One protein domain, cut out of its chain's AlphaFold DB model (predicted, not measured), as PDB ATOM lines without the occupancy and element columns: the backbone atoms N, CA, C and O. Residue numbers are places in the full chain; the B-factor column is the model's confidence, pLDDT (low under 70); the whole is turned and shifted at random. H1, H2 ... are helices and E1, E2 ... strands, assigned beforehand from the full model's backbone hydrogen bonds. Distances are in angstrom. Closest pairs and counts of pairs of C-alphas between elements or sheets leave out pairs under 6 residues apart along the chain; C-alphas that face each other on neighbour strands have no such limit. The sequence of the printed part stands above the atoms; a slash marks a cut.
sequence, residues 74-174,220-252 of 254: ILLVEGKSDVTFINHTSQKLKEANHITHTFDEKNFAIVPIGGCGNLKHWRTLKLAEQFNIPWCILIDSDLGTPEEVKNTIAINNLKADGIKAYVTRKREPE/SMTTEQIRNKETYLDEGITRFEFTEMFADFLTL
ATOM      1  N   ILE A  74      75.789  51.878-170.718       89.81
ATOM      2  CA  ILE A  74      75.045  51.497-169.512       89.81
ATOM      3  C   ILE A  74      74.050  50.388-169.861       89.81
ATOM      4  O   ILE A  74      73.297  50.522-170.818       89.81
ATOM      5  N   LEU A  75      74.018  49.317-169.069       92.31
ATOM      6  CA  LEU A  75      72.967  48.300-169.120       92.31
ATOM      7  C   LEU A  75      72.118  48.411-167.855       92.31
ATOM      8  O   LEU A  75      72.585  48.136-166.751       92.31
ATOM      9  N   LEU A  76      70.874  48.837-168.023       89.56
ATOM     10  CA  LEU A  76      69.896  48.924-166.948       89.56
ATOM     11  C   LEU A  76      69.265  47.550-166.714       89.56
ATOM     12  O   LEU A  76      68.843  46.897-167.666       89.56
ATOM     13  N   VAL A  77      69.206  47.128-165.452       89.62
ATOM     14  CA  VAL A  77      68.583  45.865-165.016       89.62
ATOM     15  C   VAL A  77      67.653  46.114-163.835       89.62
ATOM     16  O   VAL A  77      67.769  47.143-163.169       89.62
ATOM     17  N   GLU A  78      66.719  45.213-163.554       84.06
ATOM     18  CA  GLU A  78      65.709  45.415-162.513       84.06
ATOM     19  C   GLU A  78      66.293  45.290-161.098       84.06
ATOM     20  O   GLU A  78      66.168  46.195-160.263       84.06
ATOM     21  N   GLY A  79      66.961  44.177-160.827       82.69
ATOM     22  CA  GLY A  79      67.452  43.774-159.524       82.69
ATOM     23  C   GLY A  79      68.971  43.788-159.414       82.69
ATOM     24  O   GLY A  79      69.722  43.768-160.385       82.69
ATOM     25  N   LYS A  80      69.456  43.781-158.169       84.62
ATOM     26  CA  LYS A  80      70.891  43.626-157.895       84.62
ATOM     27  C   LYS A  80      71.406  42.268-158.381       84.62
ATOM     28  O   LYS A  80      72.509  42.205-158.917       84.62
ATOM     29  N   SER A  81      70.615  41.215-158.196       90.00
ATOM     30  CA  SER A  81      70.994  39.850-158.562       90.00
ATOM     31  C   SER A  81      71.129  39.676-160.082       90.00
ATOM     32  O   SER A  81      71.927  38.861-160.545       90.00
ATOM     33  N   ASP A  82      70.459  40.521-160.871       93.31
ATOM     34  CA  ASP A  82      70.589  40.531-162.331       93.31
ATOM     35  C   ASP A  82      71.997  40.922-162.777       93.31
ATOM     36  O   ASP A  82      72.485  40.448-163.798       93.31
ATOM     37  N   VAL A  83      72.706  41.738-161.990       92.75
ATOM     38  CA  VAL A  83      74.111  42.071-162.258       92.75
ATOM     39  C   VAL A  83      74.971  40.806-162.223       92.75
ATOM     40  O   VAL A  83      75.835  40.614-163.082       92.75
ATOM     41  N   THR A  84      74.724  39.916-161.257       95.06
ATOM     42  CA  THR A  84      75.401  38.615-161.158       95.06
ATOM     43  C   THR A  84      75.038  37.725-162.341       95.06
ATOM     44  O   THR A  84      75.929  37.130-162.954       95.06
ATOM     45  N   PHE A  85      73.752  37.680-162.702       97.69
ATOM     46  CA  PHE A  85      73.261  36.952-163.870       97.69
ATOM     47  C   PHE A  85      73.954  37.399-165.161       97.69
ATOM     48  O   PHE A  85      74.560  36.576-165.846       97.69
ATOM     49  N   ILE A  86      73.943  38.700-165.463       97.94
ATOM     50  CA  ILE A  86      74.550  39.260-166.674       97.94
ATOM     51  C   ILE A  86      76.050  38.957-166.727       97.94
ATOM     52  O   ILE A  86      76.547  38.458-167.742       97.94
ATOM     53  N   ASN A  87      76.777  39.237-165.641       97.12
ATOM     54  CA  ASN A  87      78.227  39.057-165.609       97.12
ATOM     55  C   ASN A  87      78.609  37.593-165.825       97.12
ATOM     56  O   ASN A  87      79.391  37.297-166.730       97.12
ATOM     57  N   HIS A  88      78.007  36.672-165.066       98.31
ATOM     58  CA  HIS A  88      78.299  35.243-165.186       98.31
ATOM     59  C   HIS A  88      77.911  34.681-166.556       98.31
ATOM     60  O   HIS A  88      78.695  33.960-167.173       98.31
ATOM     61  N   THR A  89      76.739  35.052-167.076       98.44
ATOM     62  CA  THR A  89      76.293  34.615-168.405       98.44
ATOM     63  C   THR A  89      77.244  35.120-169.487       98.44
ATOM     64  O   THR A  89      77.685  34.337-170.327       98.44
ATOM     65  N   SER A  90      77.642  36.397-169.441       98.06
ATOM     66  CA  SER A  90      78.576  36.957-170.423       98.06
ATOM     67  C   SER A  90      79.942  36.266-170.369       98.06
ATOM     68  O   SER A  90      80.485  35.901-171.410       98.06
ATOM     69  N   GLN A  91      80.447  35.979-169.165       98.25
ATOM     70  CA  GLN A  91      81.677  35.225-168.944       98.25
ATOM     71  C   GLN A  91      81.589  33.828-169.582       98.25
ATOM     72  O   GLN A  91      82.445  33.461-170.387       98.25
ATOM     73  N   LYS A  92      80.535  33.058-169.283       98.44
ATOM     74  CA  LYS A  92      80.369  31.678-169.773       98.44
ATOM     75  C   LYS A  92      80.165  31.593-171.280       98.44
ATOM     76  O   LYS A  92      80.695  30.682-171.920       98.44
ATOM     77  N   LEU A  93      79.422  32.537-171.856       98.31
ATOM     78  CA  LEU A  93      79.231  32.623-173.303       98.31
ATOM     79  C   LEU A  93      80.523  33.038-174.014       98.31
ATOM     80  O   LEU A  93      80.824  32.509-175.085       98.31
ATOM     81  N   LYS A  94      81.314  33.937-173.418       98.06
ATOM     82  CA  LYS A  94      82.617  34.351-173.949       98.06
ATOM     83  C   LYS A  94      83.642  33.216-173.890       98.06
ATOM     84  O   LYS A  94      84.302  32.959-174.893       98.06
ATOM     85  N   GLU A  95      83.734  32.501-172.768       97.62
ATOM     86  CA  GLU A  95      84.607  31.324-172.592       97.62
ATOM     87  C   GLU A  95      84.350  30.248-173.661       97.62
ATOM     88  O   GLU A  95      85.282  29.611-174.148       97.62
ATOM     89  N   ALA A  96      83.091  30.087-174.071       97.44
ATOM     90  CA  ALA A  96      82.678  29.149-175.110       97.44
ATOM     91  C   ALA A  96      82.643  29.740-176.534       97.44
ATOM     92  O   ALA A  96      82.199  29.071-177.464       97.44
ATOM     93  N   ASN A  97      83.139  30.966-176.731       97.38
ATOM     94  CA  ASN A  97      83.180  31.677-178.016       97.38
ATOM     95  C   ASN A  97      81.803  31.932-178.664       97.38
ATOM     96  O   ASN A  97      81.710  32.078-179.882       97.38
ATOM     97  N   HIS A  98      80.730  32.011-177.872       97.44
ATOM     98  CA  HIS A  98      79.398  32.391-178.356       97.44
ATOM     99  C   HIS A  98      79.226  33.908-178.486       97.44
ATOM    100  O   HIS A  98      78.493  34.366-179.358       97.44
ATOM    101  N   ILE A  99      79.933  34.686-177.660       97.00
ATOM    102  CA  ILE A  99      80.027  36.147-177.779       97.00
ATOM    103  C   ILE A  99      81.490  36.589-177.834       97.00
ATOM    104  O   ILE A  99      82.396  35.887-177.377       97.00
ATOM    105  N   THR A 100      81.738  37.766-178.411       94.50
ATOM    106  CA  THR A 100      83.104  38.242-178.670       94.50
ATOM    107  C   THR A 100      83.741  38.968-177.501       94.50
ATOM    108  O   THR A 100      84.963  38.988-177.452       94.50
ATOM    109  N   HIS A 101      82.973  39.549-176.584       96.75
ATOM    110  CA  HIS A 101      83.480  40.248-175.401       96.75
ATOM    111  C   HIS A 101      82.490  40.092-174.248       96.75
ATOM    112  O   HIS A 101      81.303  39.871-174.491       96.75
ATOM    113  N   THR A 102      82.953  40.230-173.011       97.25
ATOM    114  CA  THR A 102      82.059  40.442-171.865       97.25
ATOM    115  C   THR A 102      81.653  41.916-171.758       97.25
ATOM    116  O   THR A 102      82.245  42.801-172.384       97.25
ATOM    117  N   PHE A 103      80.639  42.197-170.939       95.94
ATOM    118  CA  PHE A 103      80.237  43.571-170.625       95.94
ATOM    119  C   PHE A 103      81.352  44.347-169.909       95.94
ATOM    120  O   PHE A 103      81.580  45.516-170.219       95.94
ATOM    121  N   ASP A 104      82.093  43.681-169.021       92.94
ATOM    122  CA  ASP A 104      83.242  44.259-168.318       92.94
ATOM    123  C   ASP A 104      84.370  44.655-169.290       92.94
ATOM    124  O   ASP A 104      84.827  45.797-169.279       92.94
ATOM    125  N   GLU A 105      84.732  43.778-170.239       94.69
ATOM    126  CA  GLU A 105      85.752  44.064-171.267       94.69
ATOM    127  C   GLU A 105      85.389  45.280-172.138       94.69
ATOM    128  O   GLU A 105      86.261  46.041-172.571       94.69
ATOM    129  N   LYS A 106      84.090  45.495-172.382       94.94
ATOM    130  CA  LYS A 106      83.570  46.657-173.117       94.94
ATOM    131  C   LYS A 106      83.294  47.879-172.233       94.94
ATOM    132  O   LYS A 106      82.879  48.913-172.754       94.94
ATOM    133  N   ASN A 107      83.621  47.821-170.940       92.12
ATOM    134  CA  ASN A 107      83.377  48.876-169.952       92.12
ATOM    135  C   ASN A 107      81.894  49.286-169.880       92.12
ATOM    136  O   ASN A 107      81.571  50.477-169.856       92.12
ATOM    137  N   PHE A 108      80.984  48.312-169.874       92.94
ATOM    138  CA  PHE A 108      79.584  48.568-169.547       92.94
ATOM    139  C   PHE A 108      79.427  48.780-168.044       92.94
ATOM    140  O   PHE A 108      79.930  48.003-167.234       92.94
ATOM    141  N   ALA A 109      78.663  49.798-167.667       88.69
ATOM    142  CA  ALA A 109      78.142  49.916-166.317       88.69
ATOM    143  C   ALA A 109      76.784  49.211-166.239       88.69
ATOM    144  O   ALA A 109      75.818  49.662-166.853       88.69
ATOM    145  N   ILE A 110      76.704  48.111-165.490       90.31
ATOM    146  CA  ILE A 110      75.436  47.419-165.238       90.31
ATOM    147  C   ILE A 110      74.803  48.039-163.993       90.31
ATOM    148  O   ILE A 110      75.391  47.993-162.911       90.31
ATOM    149  N   VAL A 111      73.631  48.655-164.146       83.75
ATOM    150  CA  VAL A 111      73.006  49.465-163.096       83.75
ATOM    151  C   VAL A 111      71.633  48.897-162.732       83.75
ATOM    152  O   VAL A 111      70.728  48.930-163.568       83.75
ATOM    153  N   PRO A 112      71.444  48.412-161.491       82.25
ATOM    154  CA  PRO A 112      70.138  47.981-161.015       82.25
ATOM    155  C   PRO A 112      69.241  49.192-160.731       82.25
ATOM    156  O   PRO A 112      69.593  50.067-159.934       82.25
ATOM    157  N   ILE A 113      68.068  49.239-161.361       74.06
ATOM    158  CA  ILE A 113      67.141  50.382-161.309       74.06
ATOM    159  C   ILE A 113      66.014  50.197-160.284       74.06
ATOM    160  O   ILE A 113      65.367  51.178-159.901       74.06
ATOM    161  N   GLY A 114      65.834  48.977-159.768       62.38
ATOM    162  CA  GLY A 114      64.673  48.570-158.978       62.38
ATOM    163  C   GLY A 114      63.443  48.394-159.870       62.38
ATOM    164  O   GLY A 114      63.281  49.144-160.831       62.38
ATOM    165  N   GLY A 115      62.575  47.430-159.545       56.88
ATOM    166  CA  GLY A 115      61.368  47.123-160.324       56.88
ATOM    167  C   GLY A 115      60.486  48.330-160.652       56.88
ATOM    168  O   GLY A 115      60.624  49.403-160.053       56.88
ATOM    169  N   CYS A 116      59.567  48.137-161.606       48.19
ATOM    170  CA  CYS A 116      58.853  49.157-162.400       48.19
ATOM    171  C   CYS A 116      57.993  50.207-161.625       48.19
ATOM    172  O   CYS A 116      57.188  50.924-162.215       48.19
ATOM    173  N   GLY A 117      58.148  50.364-160.306       47.72
ATOM    174  CA  GLY A 117      57.307  51.214-159.450       47.72
ATOM    175  C   GLY A 117      57.931  52.476-158.833       47.72
ATOM    176  O   GLY A 117      57.205  53.210-158.162       47.72
ATOM    177  N   ASN A 118      59.229  52.772-158.998       49.81
ATOM    178  CA  ASN A 118      59.899  53.795-158.170       49.81
ATOM    179  C   ASN A 118      60.640  54.898-158.941       49.81
ATOM    180  O   ASN A 118      61.166  54.683-160.029       49.81
ATOM    181  N   LEU A 119      60.790  56.067-158.293       40.38
ATOM    182  CA  LEU A 119      61.625  57.201-158.734       40.38
ATOM    183  C   LEU A 119      63.030  56.787-159.173       40.38
ATOM    184  O   LEU A 119      63.668  57.503-159.936       40.38
ATOM    185  N   LYS A 120      63.534  55.665-158.652       49.16
ATOM    186  CA  LYS A 120      64.829  55.094-159.016       49.16
ATOM    187  C   LYS A 120      64.909  54.726-160.499       49.16
ATOM    188  O   LYS A 120      65.944  54.992-161.103       49.16
ATOM    189  N   HIS A 121      63.824  54.220-161.089       52.12
ATOM    190  CA  HIS A 121      63.739  53.920-162.518       52.12
ATOM    191  C   HIS A 121      63.948  55.194-163.350       52.12
ATOM    192  O   HIS A 121      64.865  55.277-164.164       52.12
ATOM    193  N   TRP A 122      63.185  56.242-163.037       52.69
ATOM    194  CA  TRP A 122      63.256  57.524-163.740       52.69
ATOM    195  C   TRP A 122      64.582  58.268-163.500       52.69
ATOM    196  O   TRP A 122      65.185  58.816-164.421       52.69
ATOM    197  N   ARG A 123      65.105  58.212-162.267       55.41
ATOM    198  CA  ARG A 123      66.429  58.739-161.909       55.41
ATOM    199  C   ARG A 123      67.535  58.045-162.696       55.41
ATOM    200  O   ARG A 123      68.457  58.723-163.122       55.41
ATOM    201  N   THR A 124      67.458  56.730-162.895       56.62
ATOM    202  CA  THR A 124      68.516  55.999-163.605       56.62
ATOM    203  C   THR A 124      68.482  56.234-165.111       56.62
ATOM    204  O   THR A 124      69.539  56.398-165.715       56.62
ATOM    205  N   LEU A 125      67.293  56.366-165.704       59.03
ATOM    206  CA  LEU A 125      67.150  56.786-167.101       59.03
ATOM    207  C   LEU A 125      67.757  58.174-167.334       59.03
ATOM    208  O   LEU A 125      68.614  58.339-168.200       59.03
ATOM    209  N   LYS A 126      67.432  59.146-166.475       57.25
ATOM    210  CA  LYS A 126      68.047  60.475-166.551       57.25
ATOM    211  C   LYS A 126      69.544  60.490-166.294       57.25
ATOM    212  O   LYS A 126      70.241  61.350-166.824       57.25
ATOM    213  N   LEU A 127      70.065  59.557-165.503       58.03
ATOM    214  CA  LEU A 127      71.511  59.420-165.370       58.03
ATOM    215  C   LEU A 127      72.158  58.968-166.655       58.03
ATOM    216  O   LEU A 127      73.162  59.553-167.049       58.03
ATOM    217  N   ALA A 128      71.592  57.956-167.304       59.56
ATOM    218  CA  ALA A 128      72.121  57.486-168.570       59.56
ATOM    219  C   ALA A 128      72.180  58.626-169.600       59.56
ATOM    220  O   ALA A 128      73.206  58.807-170.255       59.56
ATOM    221  N   GLU A 129      71.149  59.475-169.638       64.31
ATOM    222  CA  GLU A 129      71.139  60.697-170.449       64.31
ATOM    223  C   GLU A 129      72.227  61.707-170.031       64.31
ATOM    224  O   GLU A 129      72.889  62.290-170.889       64.31
ATOM    225  N   GLN A 130      72.473  61.894-168.728       59.66
ATOM    226  CA  GLN A 130      73.489  62.826-168.211       59.66
ATOM    227  C   GLN A 130      74.933  62.420-168.530       59.66
ATOM    228  O   GLN A 130      75.785  63.295-168.692       59.66
ATOM    229  N   PHE A 131      75.236  61.121-168.613       64.19
ATOM    230  CA  PHE A 131      76.590  60.654-168.934       64.19
ATOM    231  C   PHE A 131      76.918  60.744-170.430       64.19
ATOM    232  O   PHE A 131      78.079  60.562-170.795       64.19
ATOM    233  N   ASN A 132      75.938  61.065-171.285       71.00
ATOM    234  CA  ASN A 132      76.102  61.183-172.736       71.00
ATOM    235  C   ASN A 132      76.800  59.949-173.354       71.00
ATOM    236  O   ASN A 132      77.597  60.064-174.289       71.00
ATOM    237  N   ILE A 133      76.509  58.770-172.796       81.38
ATOM    238  CA  ILE A 133      76.952  57.458-173.275       81.38
ATOM    239  C   ILE A 133      75.723  56.611-173.622       81.38
ATOM    240  O   ILE A 133      74.671  56.781-173.003       81.38
ATOM    241  N   PRO A 134      75.818  55.717-174.620       89.25
ATOM    242  CA  PRO A 134      74.701  54.871-175.017       89.25
ATOM    243  C   PRO A 134      74.234  53.971-173.871       89.25
ATOM    244  O   PRO A 134      75.031  53.537-173.036       89.25
ATOM    245  N   TRP A 135      72.947  53.643-173.857       89.94
ATOM    246  CA  TRP A 135      72.383  52.749-172.857       89.94
ATOM    247  C   TRP A 135      71.384  51.761-173.456       89.94
ATOM    248  O   TRP A 135      70.817  51.979-174.528       89.94
ATOM    249  N   CYS A 136      71.205  50.652-172.752       92.88
ATOM    250  CA  CYS A 136      70.226  49.614-173.029       92.88
ATOM    251  C   CYS A 136      69.568  49.145-171.733       92.88
ATOM    252  O   CYS A 136      69.995  49.508-170.635       92.88
ATOM    253  N   ILE A 137      68.516  48.343-171.862       92.12
ATOM    254  CA  ILE A 137      67.757  47.847-170.716       92.12
ATOM    255  C   ILE A 137      67.302  46.401-170.918       92.12
ATOM    256  O   ILE A 137      66.876  46.017-172.010       92.12
ATOM    257  N   LEU A 138      67.379  45.624-169.841       94.25
ATOM    258  CA  LEU A 138      66.748  44.319-169.686       94.25
ATOM    259  C   LEU A 138      65.856  44.360-168.441       94.25
ATOM    260  O   LEU A 138      66.327  44.740-167.371       94.25
ATOM    261  N   ILE A 139      64.595  43.967-168.582       91.75
ATOM    262  CA  ILE A 139      63.662  43.803-167.456       91.75
ATOM    263  C   ILE A 139      63.016  42.420-167.488       91.75
ATOM    264  O   ILE A 139      63.024  41.744-168.523       91.75
ATOM    265  N   ASP A 140      62.420  42.026-166.370       93.94
ATOM    266  CA  ASP A 140      61.640  40.799-166.278       93.94
ATOM    267  C   ASP A 140      60.396  40.922-167.171       93.94
ATOM    268  O   ASP A 140      59.773  41.984-167.290       93.94
ATOM    269  N   SER A 141      60.019  39.841-167.855       94.31
ATOM    270  CA  SER A 141      58.749  39.854-168.591       94.31
ATOM    271  C   SER A 141      57.550  39.756-167.681       94.31
ATOM    272  O   SER A 141      56.457  40.044-168.144       94.31
ATOM    273  N   ASP A 142      57.720  39.303-166.437       93.25
ATOM    274  CA  ASP A 142      56.607  39.014-165.541       93.25
ATOM    275  C   ASP A 142      55.556  38.083-166.193       93.25
ATOM    276  O   ASP A 142      54.359  38.170-165.896       93.25
ATOM    277  N   LEU A 143      56.015  37.194-167.092       95.06
ATOM    278  CA  LEU A 143      55.206  36.264-167.884       95.06
ATOM    279  C   LEU A 143      54.178  35.524-167.018       95.06
ATOM    280  O   LEU A 143      54.519  34.884-166.020       95.06
ATOM    281  N   GLY A 144      52.915  35.563-167.440       92.50
ATOM    282  CA  GLY A 144      51.803  34.952-166.710       92.50
ATOM    283  C   GLY A 144      51.213  35.835-165.606       92.50
ATOM    284  O   GLY A 144      50.335  35.380-164.870       92.50
ATOM    285  N   THR A 145      51.644  37.095-165.490       92.38
ATOM    286  CA  THR A 145      51.057  38.089-164.582       92.38
ATOM    287  C   THR A 145      50.477  39.289-165.350       92.38
ATOM    288  O   THR A 145      50.780  39.488-166.527       92.38
ATOM    289  N   PRO A 146      49.654  40.145-164.709       89.81
ATOM    290  CA  PRO A 146      49.152  41.368-165.341       89.81
ATOM    291  C   PRO A 146      50.234  42.376-165.762       89.81
ATOM    292  O   PRO A 146      49.952  43.238-166.598       89.81
ATOM    293  N   GLU A 147      51.440  42.309-165.187       88.12
ATOM    294  CA  GLU A 147      52.530  43.236-165.518       88.12
ATOM    295  C   GLU A 147      53.185  42.913-166.871       88.12
ATOM    296  O   GLU A 147      53.704  43.819-167.518       88.12
ATOM    297  N   GLU A 148      53.032  41.687-167.387       91.00
ATOM    298  CA  GLU A 148      53.604  41.250-168.670       91.00
ATOM    299  C   GLU A 148      53.267  42.184-169.835       91.00
ATOM    300  O   GLU A 148      54.131  42.604-170.616       91.00
ATOM    301  N   VAL A 149      51.993  42.568-169.929       89.50
ATOM    302  CA  VAL A 149      51.510  43.466-170.982       89.50
ATOM    303  C   VAL A 149      52.138  44.851-170.837       89.50
ATOM    304  O   VAL A 149      52.509  45.470-171.834       89.50
ATOM    305  N   LYS A 150      52.288  45.344-169.604       87.31
ATOM    306  CA  LYS A 150      52.869  46.664-169.336       87.31
ATOM    307  C   LYS A 150      54.356  46.686-169.675       87.31
ATOM    308  O   LYS A 150      54.782  47.599-170.380       87.31
ATOM    309  N   ASN A 151      55.108  45.670-169.249       87.06
ATOM    310  CA  ASN A 151      56.541  45.551-169.518       87.06
ATOM    311  C   ASN A 151      56.792  45.448-171.028       87.06
ATOM    312  O   ASN A 151      57.634  46.160-171.577       87.06
ATOM    313  N   THR A 152      55.975  44.664-171.739       89.06
ATOM    314  CA  THR A 152      56.048  44.544-173.202       89.06
ATOM    315  C   THR A 152      55.773  45.873-173.913       89.06
ATOM    316  O   THR A 152      56.508  46.247-174.829       89.06
ATOM    317  N   ILE A 153      54.741  46.618-173.498       85.94
ATOM    318  CA  ILE A 153      54.439  47.946-174.062       85.94
ATOM    319  C   ILE A 153      55.590  48.922-173.792       85.94
ATOM    320  O   ILE A 153      56.015  49.622-174.711       85.94
ATOM    321  N   ALA A 154      56.121  48.949-172.567       84.50
ATOM    322  CA  ALA A 154      57.234  49.817-172.197       84.50
ATOM    323  C   ALA A 154      58.475  49.546-173.062       84.50
ATOM    324  O   ALA A 154      59.032  50.473-173.648       84.50
ATOM    325  N   ILE A 155      58.856  48.276-173.230       89.12
ATOM    326  CA  ILE A 155      59.984  47.883-174.081       89.12
ATOM    327  C   ILE A 155      59.739  48.226-175.553       89.12
ATOM    328  O   ILE A 155      60.656  48.696-176.224       89.12
ATOM    329  N   ASN A 156      58.523  48.041-176.069       89.62
ATOM    330  CA  ASN A 156      58.210  48.397-177.455       89.62
ATOM    331  C   ASN A 156      58.298  49.908-177.709       89.62
ATOM    332  O   ASN A 156      58.789  50.306-178.763       89.62
ATOM    333  N   ASN A 157      57.886  50.738-176.746       84.81
ATOM    334  CA  ASN A 157      58.054  52.189-176.836       84.81
ATOM    335  C   ASN A 157      59.543  52.566-176.870       84.81
ATOM    336  O   ASN A 157      59.969  53.278-177.772       84.81
ATOM    337  N   LEU A 158      60.358  51.994-175.975       86.56
ATOM    338  CA  LEU A 158      61.806  52.233-175.965       86.56
ATOM    339  C   LEU A 158      62.479  51.785-177.274       86.56
ATOM    340  O   LEU A 158      63.323  52.495-177.816       86.56
ATOM    341  N   LYS A 159      62.073  50.637-177.832       90.38
ATOM    342  CA  LYS A 159      62.546  50.184-179.151       90.38
ATOM    343  C   LYS A 159      62.168  51.156-180.267       90.38
ATOM    344  O   LYS A 159      62.976  51.369-181.169       90.38
ATOM    345  N   ALA A 160      60.966  51.736-180.224       89.50
ATOM    346  CA  ALA A 160      60.532  52.742-181.194       89.50
ATOM    347  C   ALA A 160      61.386  54.020-181.120       89.50
ATOM    348  O   ALA A 160      61.653  54.632-182.153       89.50
ATOM    349  N   ASP A 161      61.900  54.343-179.931       86.44
ATOM    350  CA  ASP A 161      62.852  55.435-179.697       86.44
ATOM    351  C   ASP A 161      64.309  55.064-180.058       86.44
ATOM    352  O   ASP A 161      65.237  55.842-179.841       86.44
ATOM    353  N   GLY A 162      64.536  53.876-180.634       88.94
ATOM    354  CA  GLY A 162      65.855  53.398-181.058       88.94
ATOM    355  C   GLY A 162      66.716  52.829-179.929       88.94
ATOM    356  O   GLY A 162      67.902  52.562-180.136       88.94
ATOM    357  N   ILE A 163      66.143  52.624-178.742       89.81
ATOM    358  CA  ILE A 163      66.844  52.061-177.587       89.81
ATOM    359  C   ILE A 163      66.816  50.535-177.676       89.81
ATOM    360  O   ILE A 163      65.785  49.912-177.935       89.81
ATOM    361  N   LYS A 164      67.962  49.907-177.408       95.00
ATOM    362  CA  LYS A 164      68.042  48.450-177.272       95.00
ATOM    363  C   LYS A 164      67.431  48.048-175.939       95.00
ATOM    364  O   LYS A 164      68.034  48.232-174.885       95.00
ATOM    365  N   ALA A 165      66.217  47.530-175.996       93.88
ATOM    366  CA  ALA A 165      65.409  47.229-174.830       93.88
ATOM    367  C   ALA A 165      64.844  45.813-174.965       93.88
ATOM    368  O   ALA A 165      64.352  45.452-176.034       93.88
ATOM    369  N   TYR A 166      64.920  44.998-173.919       96.31
ATOM    370  CA  TYR A 166      64.438  43.617-173.943       96.31
ATOM    371  C   TYR A 166      63.684  43.273-172.657       96.31
ATOM    372  O   TYR A 166      63.994  43.788-171.586       96.31
ATOM    373  N   VAL A 167      62.699  42.385-172.795       95.44
ATOM    374  CA  VAL A 167      62.180  41.581-171.684       95.44
ATOM    375  C   VAL A 167      62.747  40.169-171.803       95.44
ATOM    376  O   VAL A 167      63.033  39.727-172.923       95.44
ATOM    377  N   THR A 168      62.875  39.454-170.689       96.81
ATOM    378  CA  THR A 168      63.147  38.007-170.710       96.81
ATOM    379  C   THR A 168      62.024  37.246-171.428       96.81
ATOM    380  O   THR A 168      60.882  37.687-171.458       96.81
ATOM    381  N   ARG A 169      62.290  36.085-172.032       96.44
ATOM    382  CA  ARG A 169      61.226  35.260-172.651       96.44
ATOM    383  C   ARG A 169      60.448  34.434-171.631       96.44
ATOM    384  O   ARG A 169      59.282  34.130-171.865       96.44
ATOM    385  N   LYS A 170      61.085  34.063-170.521       97.31
ATOM    386  CA  LYS A 170      60.447  33.485-169.327       97.31
ATOM    387  C   LYS A 170      60.152  34.587-168.317       97.31
ATOM    388  O   LYS A 170      60.660  35.697-168.478       97.31
ATOM    389  N   ARG A 171      59.384  34.277-167.271       96.50
ATOM    390  CA  ARG A 171      58.908  35.267-166.296       96.50
ATOM    391  C   ARG A 171      60.007  36.167-165.727       96.50
ATOM    392  O   ARG A 171      59.880  37.380-165.830       96.50
ATOM    393  N   GLU A 172      61.074  35.583-165.203       95.50
ATOM    394  CA  GLU A 172      62.214  36.275-164.581       95.50
ATOM    395  C   GLU A 172      63.509  35.448-164.790       95.50
ATOM    396  O   GLU A 172      63.435  34.270-165.176       95.50
ATOM    397  N   PRO A 173      64.712  36.012-164.566       97.00
ATOM    398  CA  PRO A 173      65.985  35.299-164.693       97.00
ATOM    399  C   PRO A 173      66.059  33.980-163.907       97.00
ATOM    400  O   PRO A 173      66.682  33.018-164.364       97.00
ATOM    401  N   GLU A 174      65.386  33.872-162.759       97.75
ATOM    402  CA  GLU A 174      65.337  32.639-161.971       97.75
ATOM    403  C   GLU A 174      64.682  31.463-162.715       97.75
ATOM    404  O   GLU A 174      65.079  30.315-162.493       97.75
ATOM    405  N   SER A 220      76.780  28.908-160.404       97.31
ATOM    406  CA  SER A 220      77.093  27.480-160.535       97.31
ATOM    407  C   SER A 220      76.708  26.908-161.902       97.31
ATOM    408  O   SER A 220      77.056  25.766-162.202       97.31
ATOM    409  N   MET A 221      75.999  27.669-162.743       98.19
ATOM    410  CA  MET A 221      75.600  27.206-164.067       98.19
ATOM    411  C   MET A 221      76.787  27.126-165.024       98.19
ATOM    412  O   MET A 221      77.596  28.052-165.149       98.19
ATOM    413  N   THR A 222      76.866  26.004-165.731       98.25
ATOM    414  CA  THR A 222      77.817  25.779-166.823       98.25
ATOM    415  C   THR A 222      77.335  26.426-168.119       98.25
ATOM    416  O   THR A 222      76.148  26.717-168.275       98.25
ATOM    417  N   THR A 223      78.240  26.596-169.088       97.94
ATOM    418  CA  THR A 223      77.866  27.061-170.429       97.94
ATOM    419  C   THR A 223      76.773  26.179-171.025       97.94
ATOM    420  O   THR A 223      75.773  26.714-171.475       97.94
ATOM    421  N   GLU A 224      76.895  24.849-170.983       97.88
ATOM    422  CA  GLU A 224      75.889  23.942-171.560       97.88
ATOM    423  C   GLU A 224      74.503  24.124-170.927       97.88
ATOM    424  O   GLU A 224      73.504  24.207-171.637       97.88
ATOM    425  N   GLN A 225      74.434  24.270-169.601       98.19
ATOM    426  CA  GLN A 225      73.170  24.548-168.916       98.19
ATOM    427  C   GLN A 225      72.581  25.898-169.338       98.19
ATOM    428  O   GLN A 225      71.387  25.975-169.612       98.19
ATOM    429  N   ILE A 226      73.408  26.943-169.453       98.31
ATOM    430  CA  ILE A 226      72.973  28.256-169.952       98.31
ATOM    431  C   ILE A 226      72.462  28.136-171.395       98.31
ATOM    432  O   ILE A 226      71.362  28.603-171.676       98.31
ATOM    433  N   ARG A 227      73.192  27.440-172.282       97.62
ATOM    434  CA  ARG A 227      72.792  27.194-173.680       97.62
ATOM    435  C   ARG A 227      71.436  26.514-173.757       97.62
ATOM    436  O   ARG A 227      70.562  26.961-174.495       97.62
ATOM    437  N   ASN A 228      71.245  25.457-172.977       97.25
ATOM    438  CA  ASN A 228      69.991  24.713-172.957       97.25
ATOM    439  C   ASN A 228      68.830  25.584-172.463       97.25
ATOM    440  O   ASN A 228      67.721  25.480-172.980       97.25
ATOM    441  N   LYS A 229      69.081  26.457-171.483       97.38
ATOM    442  CA  LYS A 229      68.047  27.286-170.856       97.38
ATOM    443  C   LYS A 229      67.681  28.529-171.656       97.38
ATOM    444  O   LYS A 229      66.519  28.916-171.618       97.38
ATOM    445  N   GLU A 230      68.623  29.117-172.389       97.44
ATOM    446  CA  GLU A 230      68.366  30.254-173.286       97.44
ATOM    447  C   GLU A 230      67.806  29.826-174.655       97.44
ATOM    448  O   GLU A 230      67.431  30.679-175.461       97.44
ATOM    449  N   THR A 231      67.816  28.520-174.958       97.38
ATOM    450  CA  THR A 231      67.371  28.002-176.255       97.38
ATOM    451  C   THR A 231      65.877  28.213-176.434       97.38
ATOM    452  O   THR A 231      65.071  27.864-175.571       97.38
ATOM    453  N   TYR A 232      65.495  28.688-177.614       95.69
ATOM    454  CA  TYR A 232      64.105  28.752-178.020       95.69
ATOM    455  C   TYR A 232      63.912  28.468-179.505       95.69
ATOM    456  O   TYR A 232      64.849  28.526-180.297       95.69
ATOM    457  N   LEU A 233      62.672  28.155-179.881       95.31
ATOM    458  CA  LEU A 233      62.278  28.003-181.276       95.31
ATOM    459  C   LEU A 233      61.610  29.280-181.777       95.31
ATOM    460  O   LEU A 233      60.712  29.819-181.128       95.31
ATOM    461  N   ASP A 234      62.048  29.727-182.943       92.50
ATOM    462  CA  ASP A 234      61.507  30.870-183.670       92.50
ATOM    463  C   ASP A 234      61.316  30.447-185.122       92.50
ATOM    464  O   ASP A 234      62.286  30.133-185.807       92.50
ATOM    465  N   GLU A 235      60.064  30.307-185.554       92.25
ATOM    466  CA  GLU A 235      59.721  29.808-186.898       92.25
ATOM    467  C   GLU A 235      60.425  28.482-187.278       92.25
ATOM    468  O   GLU A 235      60.770  28.229-188.431       92.25
ATOM    469  N   GLY A 236      60.649  27.606-186.292       91.19
ATOM    470  CA  GLY A 236      61.332  26.319-186.476       91.19
ATOM    471  C   GLY A 236      62.863  26.391-186.461       91.19
ATOM    472  O   GLY A 236      63.519  25.355-186.555       91.19
ATOM    473  N   ILE A 237      63.440  27.581-186.291       94.88
ATOM    474  CA  ILE A 237      64.878  27.794-186.132       94.88
ATOM    475  C   ILE A 237      65.215  27.812-184.641       94.88
ATOM    476  O   ILE A 237      64.566  28.487-183.844       94.88
ATOM    477  N   THR A 238      66.245  27.056-184.258       96.25
ATOM    478  CA  THR A 238      66.807  27.105-182.905       96.25
ATOM    479  C   THR A 238      67.594  28.398-182.720       96.25
ATOM    480  O   THR A 238      68.557  28.654-183.444       96.25
ATOM    481  N   ARG A 239      67.178  29.197-181.743       97.31
ATOM    482  CA  ARG A 239      67.729  30.506-181.386       97.31
ATOM    483  C   ARG A 239      68.127  30.536-179.914       97.31
ATOM    484  O   ARG A 239      67.799  29.614-179.167       97.31
ATOM    485  N   PHE A 240      68.870  31.564-179.515       97.94
ATOM    486  CA  PHE A 240      69.523  31.615-178.206       97.94
ATOM    487  C   PHE A 240      69.408  33.013-177.619       97.94
ATOM    488  O   PHE A 240      70.126  33.933-178.014       97.94
ATOM    489  N   GLU A 241      68.493  33.150-176.667       97.94
ATOM    490  CA  GLU A 241      68.010  34.437-176.178       97.94
ATOM    491  C   GLU A 241      69.128  35.347-175.668       97.94
ATOM    492  O   GLU A 241      69.268  36.474-176.143       97.94
ATOM    493  N   PHE A 242      69.946  34.863-174.733       98.06
ATOM    494  CA  PHE A 242      70.975  35.688-174.103       98.06
ATOM    495  C   PHE A 242      72.114  35.975-175.061       98.06
ATOM    496  O   PHE A 242      72.628  37.084-175.085       98.06
ATOM    497  N   THR A 243      72.488  35.006-175.887       97.81
ATOM    498  CA  THR A 243      73.551  35.165-176.878       97.81
ATOM    499  C   THR A 243      73.210  36.250-177.885       97.81
ATOM    500  O   THR A 243      74.038  37.120-178.146       97.81
ATOM    501  N   GLU A 244      71.995  36.231-178.428       97.75
ATOM    502  CA  GLU A 244      71.554  37.220-179.410       97.75
ATOM    503  C   GLU A 244      71.368  38.595-178.770       97.75
ATOM    504  O   GLU A 244      71.863  39.590-179.298       97.75
ATOM    505  N   MET A 245      70.729  38.648-177.598       97.56
ATOM    506  CA  MET A 245      70.518  39.888-176.854       97.56
ATOM    507  C   MET A 245      71.837  40.524-176.396       97.56
ATOM    508  O   MET A 245      72.043  41.723-176.573       97.56
ATOM    509  N   PHE A 246      72.760  39.745-175.833       98.00
ATOM    510  CA  PHE A 246      74.046  40.261-175.362       98.00
ATOM    511  C   PHE A 246      74.927  40.678-176.533       98.00
ATOM    512  O   PHE A 246      75.566  41.726-176.460       98.00
ATOM    513  N   ALA A 247      74.944  39.905-177.626       97.31
ATOM    514  CA  ALA A 247      75.638  40.308-178.843       97.31
ATOM    515  C   ALA A 247      75.091  41.640-179.368       97.31
ATOM    516  O   ALA A 247      75.885  42.520-179.701       97.31
ATOM    517  N   ASP A 248      73.766  41.820-179.374       97.56
ATOM    518  CA  ASP A 248      73.147  43.082-179.766       97.56
ATOM    519  C   ASP A 248      73.553  44.230-178.831       97.56
ATOM    520  O   ASP A 248      74.035  45.260-179.310       97.56
ATOM    521  N   PHE A 249      73.464  44.058-177.509       97.31
ATOM    522  CA  PHE A 249      73.898  45.077-176.547       97.31
ATOM    523  C   PHE A 249      75.359  45.481-176.734       97.31
ATOM    524  O   PHE A 249      75.654  46.674-176.787       97.31
ATOM    525  N   LEU A 250      76.269  44.521-176.912       96.81
ATOM    526  CA  LEU A 250      77.705  44.785-177.056       96.81
ATOM    527  C   LEU A 250      78.044  45.664-178.272       96.81
ATOM    528  O   LEU A 250      79.074  46.342-178.256       96.81
ATOM    529  N   THR A 251      77.176  45.728-179.291       96.19
ATOM    530  CA  THR A 251      77.366  46.638-180.436       96.19
ATOM    531  C   THR A 251      77.158  48.121-180.105       96.19
ATOM    532  O   THR A 251      77.536  48.967-180.913       96.19
ATOM    533  N   LEU A 252      76.618  48.472-178.927       93.25
ATOM    534  CA  LEU A 252      76.558  49.872-178.469       93.25
ATOM    535  C   LEU A 252      77.944  50.481-178.261       93.25
ATOM    536  O   LEU A 252      78.098  51.700-178.295       93.25
TER     537      LEU A 252
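AT A GLANCE: This is residues 74 to 174 and 220 to 252 of the 254 residues of an uncharacterized protein of Bacteroidetes bacterium (UniProt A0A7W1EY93). A parallel sheet of four strands, E2 E1 E3 E4, forms the middle layer of a three-layer slab, with H1 and H5 over one face and H2 and H3 over the other. Beyond the ends of H1 and H5, farther from this sheet, lie the short helix H4 and a small hairpin of E5 and E6, whose residues 233 to 238 stick out. The printed part has 134 residues, with five named helices and six named strands in the order E1 H1 E2 H2 E3 H3 E4 H4 E5 E6 H5; the class is mixed, helices and strands. It is compact, with a radius of gyration of the C-alphas of 14.6 A, and rounded, with spans of 38 by 35 by 28 A.

IN THESE COORDINATES: E1 is residues 74 to 77 and begins at C-alpha 74, (75.045, 51.497, -169.512). H1, residues 80 to 95, is the longest helix by residues, 23.6 A from first to last C-alpha. E2 is residues 108 to 112, 12.7 A, and H2 is residues 119 to 130, 16.2 A. E3 is residues 135 to 139, 13.6 A, with C-alpha 139 at (63.662, 43.803, -167.456). H3, residues 147 to 160, measures 20.0 A, and E4 is residues 164 to 167. After the cut come H4, residues 223 to 230, E5, residues 231 to 234, and E6, residues 237 to 240. H5, residues 241 to 250, measures 14.2 A and ends at C-alpha 250, (77.705, 44.785, -177.056).

HOW THE PARTS SIT: In the sheet E2 E1 E3 E4, the edge strands are E2 and E4. E2 and E1 are parallel at 29 degrees, with N 75 and O 109 2.9 A apart, within hydrogen-bond range. E1 and E3 are parallel at 12 degrees, with N 76 and O 136 at 2.8 A, and E3 and E4 at 7 degrees, with N 166 and O 137 at 2.9 A. E1, H1, E2 and E3, H3, E4 are strand-helix-strand units, two parallel neighbour strands with a helix between; E2, H2, E3 is a split one, with E1 between its strands. The three crossovers are right-handed. H1 lies over E2 and E1, slantwise to the strands, at 38 degrees to E1 on the local plane. On the same face, H5 lies over E3, along the strands, at a height over the sheet of 9.8 A; the closest C-alphas of H5 and E3 are those of Phe 249 and Cys 136, 6.8 A apart. On the opposite face, H2 lies over E1 and H3 over E4, both along the strands; the closest C-alphas of H3 and E4 are those of Ile 155 and Ala 165, 5.5 A apart. H2 and H3 are apart. H4 is not on this sheet; it touches residues 89 to 93 of H1 at a steep tilt of 59 degrees, opposite ways, the closest C-alphas being those of Thr 223 and Lys 92, 5.3 A apart. The hairpin E5 and E6 is antiparallel, with N 239 and O 232 at 2.8 A. Every O i to N i+4 pair is within hydrogen-bond range in H2, H3, H4 and H5, and 11 of 12 are in H1.

THE WHOLE: The two C-alphas farthest apart, those of Gln 130 and Gly 236, are 42.6 A apart. Residues 175 to 219 are not printed, and C-alphas 174 and 220 are 12.9 A apart across this cut. Of the links that are printed whole, H1 to E2 is long, with residues 96 to 107 between them. The mean pLDDT of the printed part is 88.2; residues 114 to 131 are under 70.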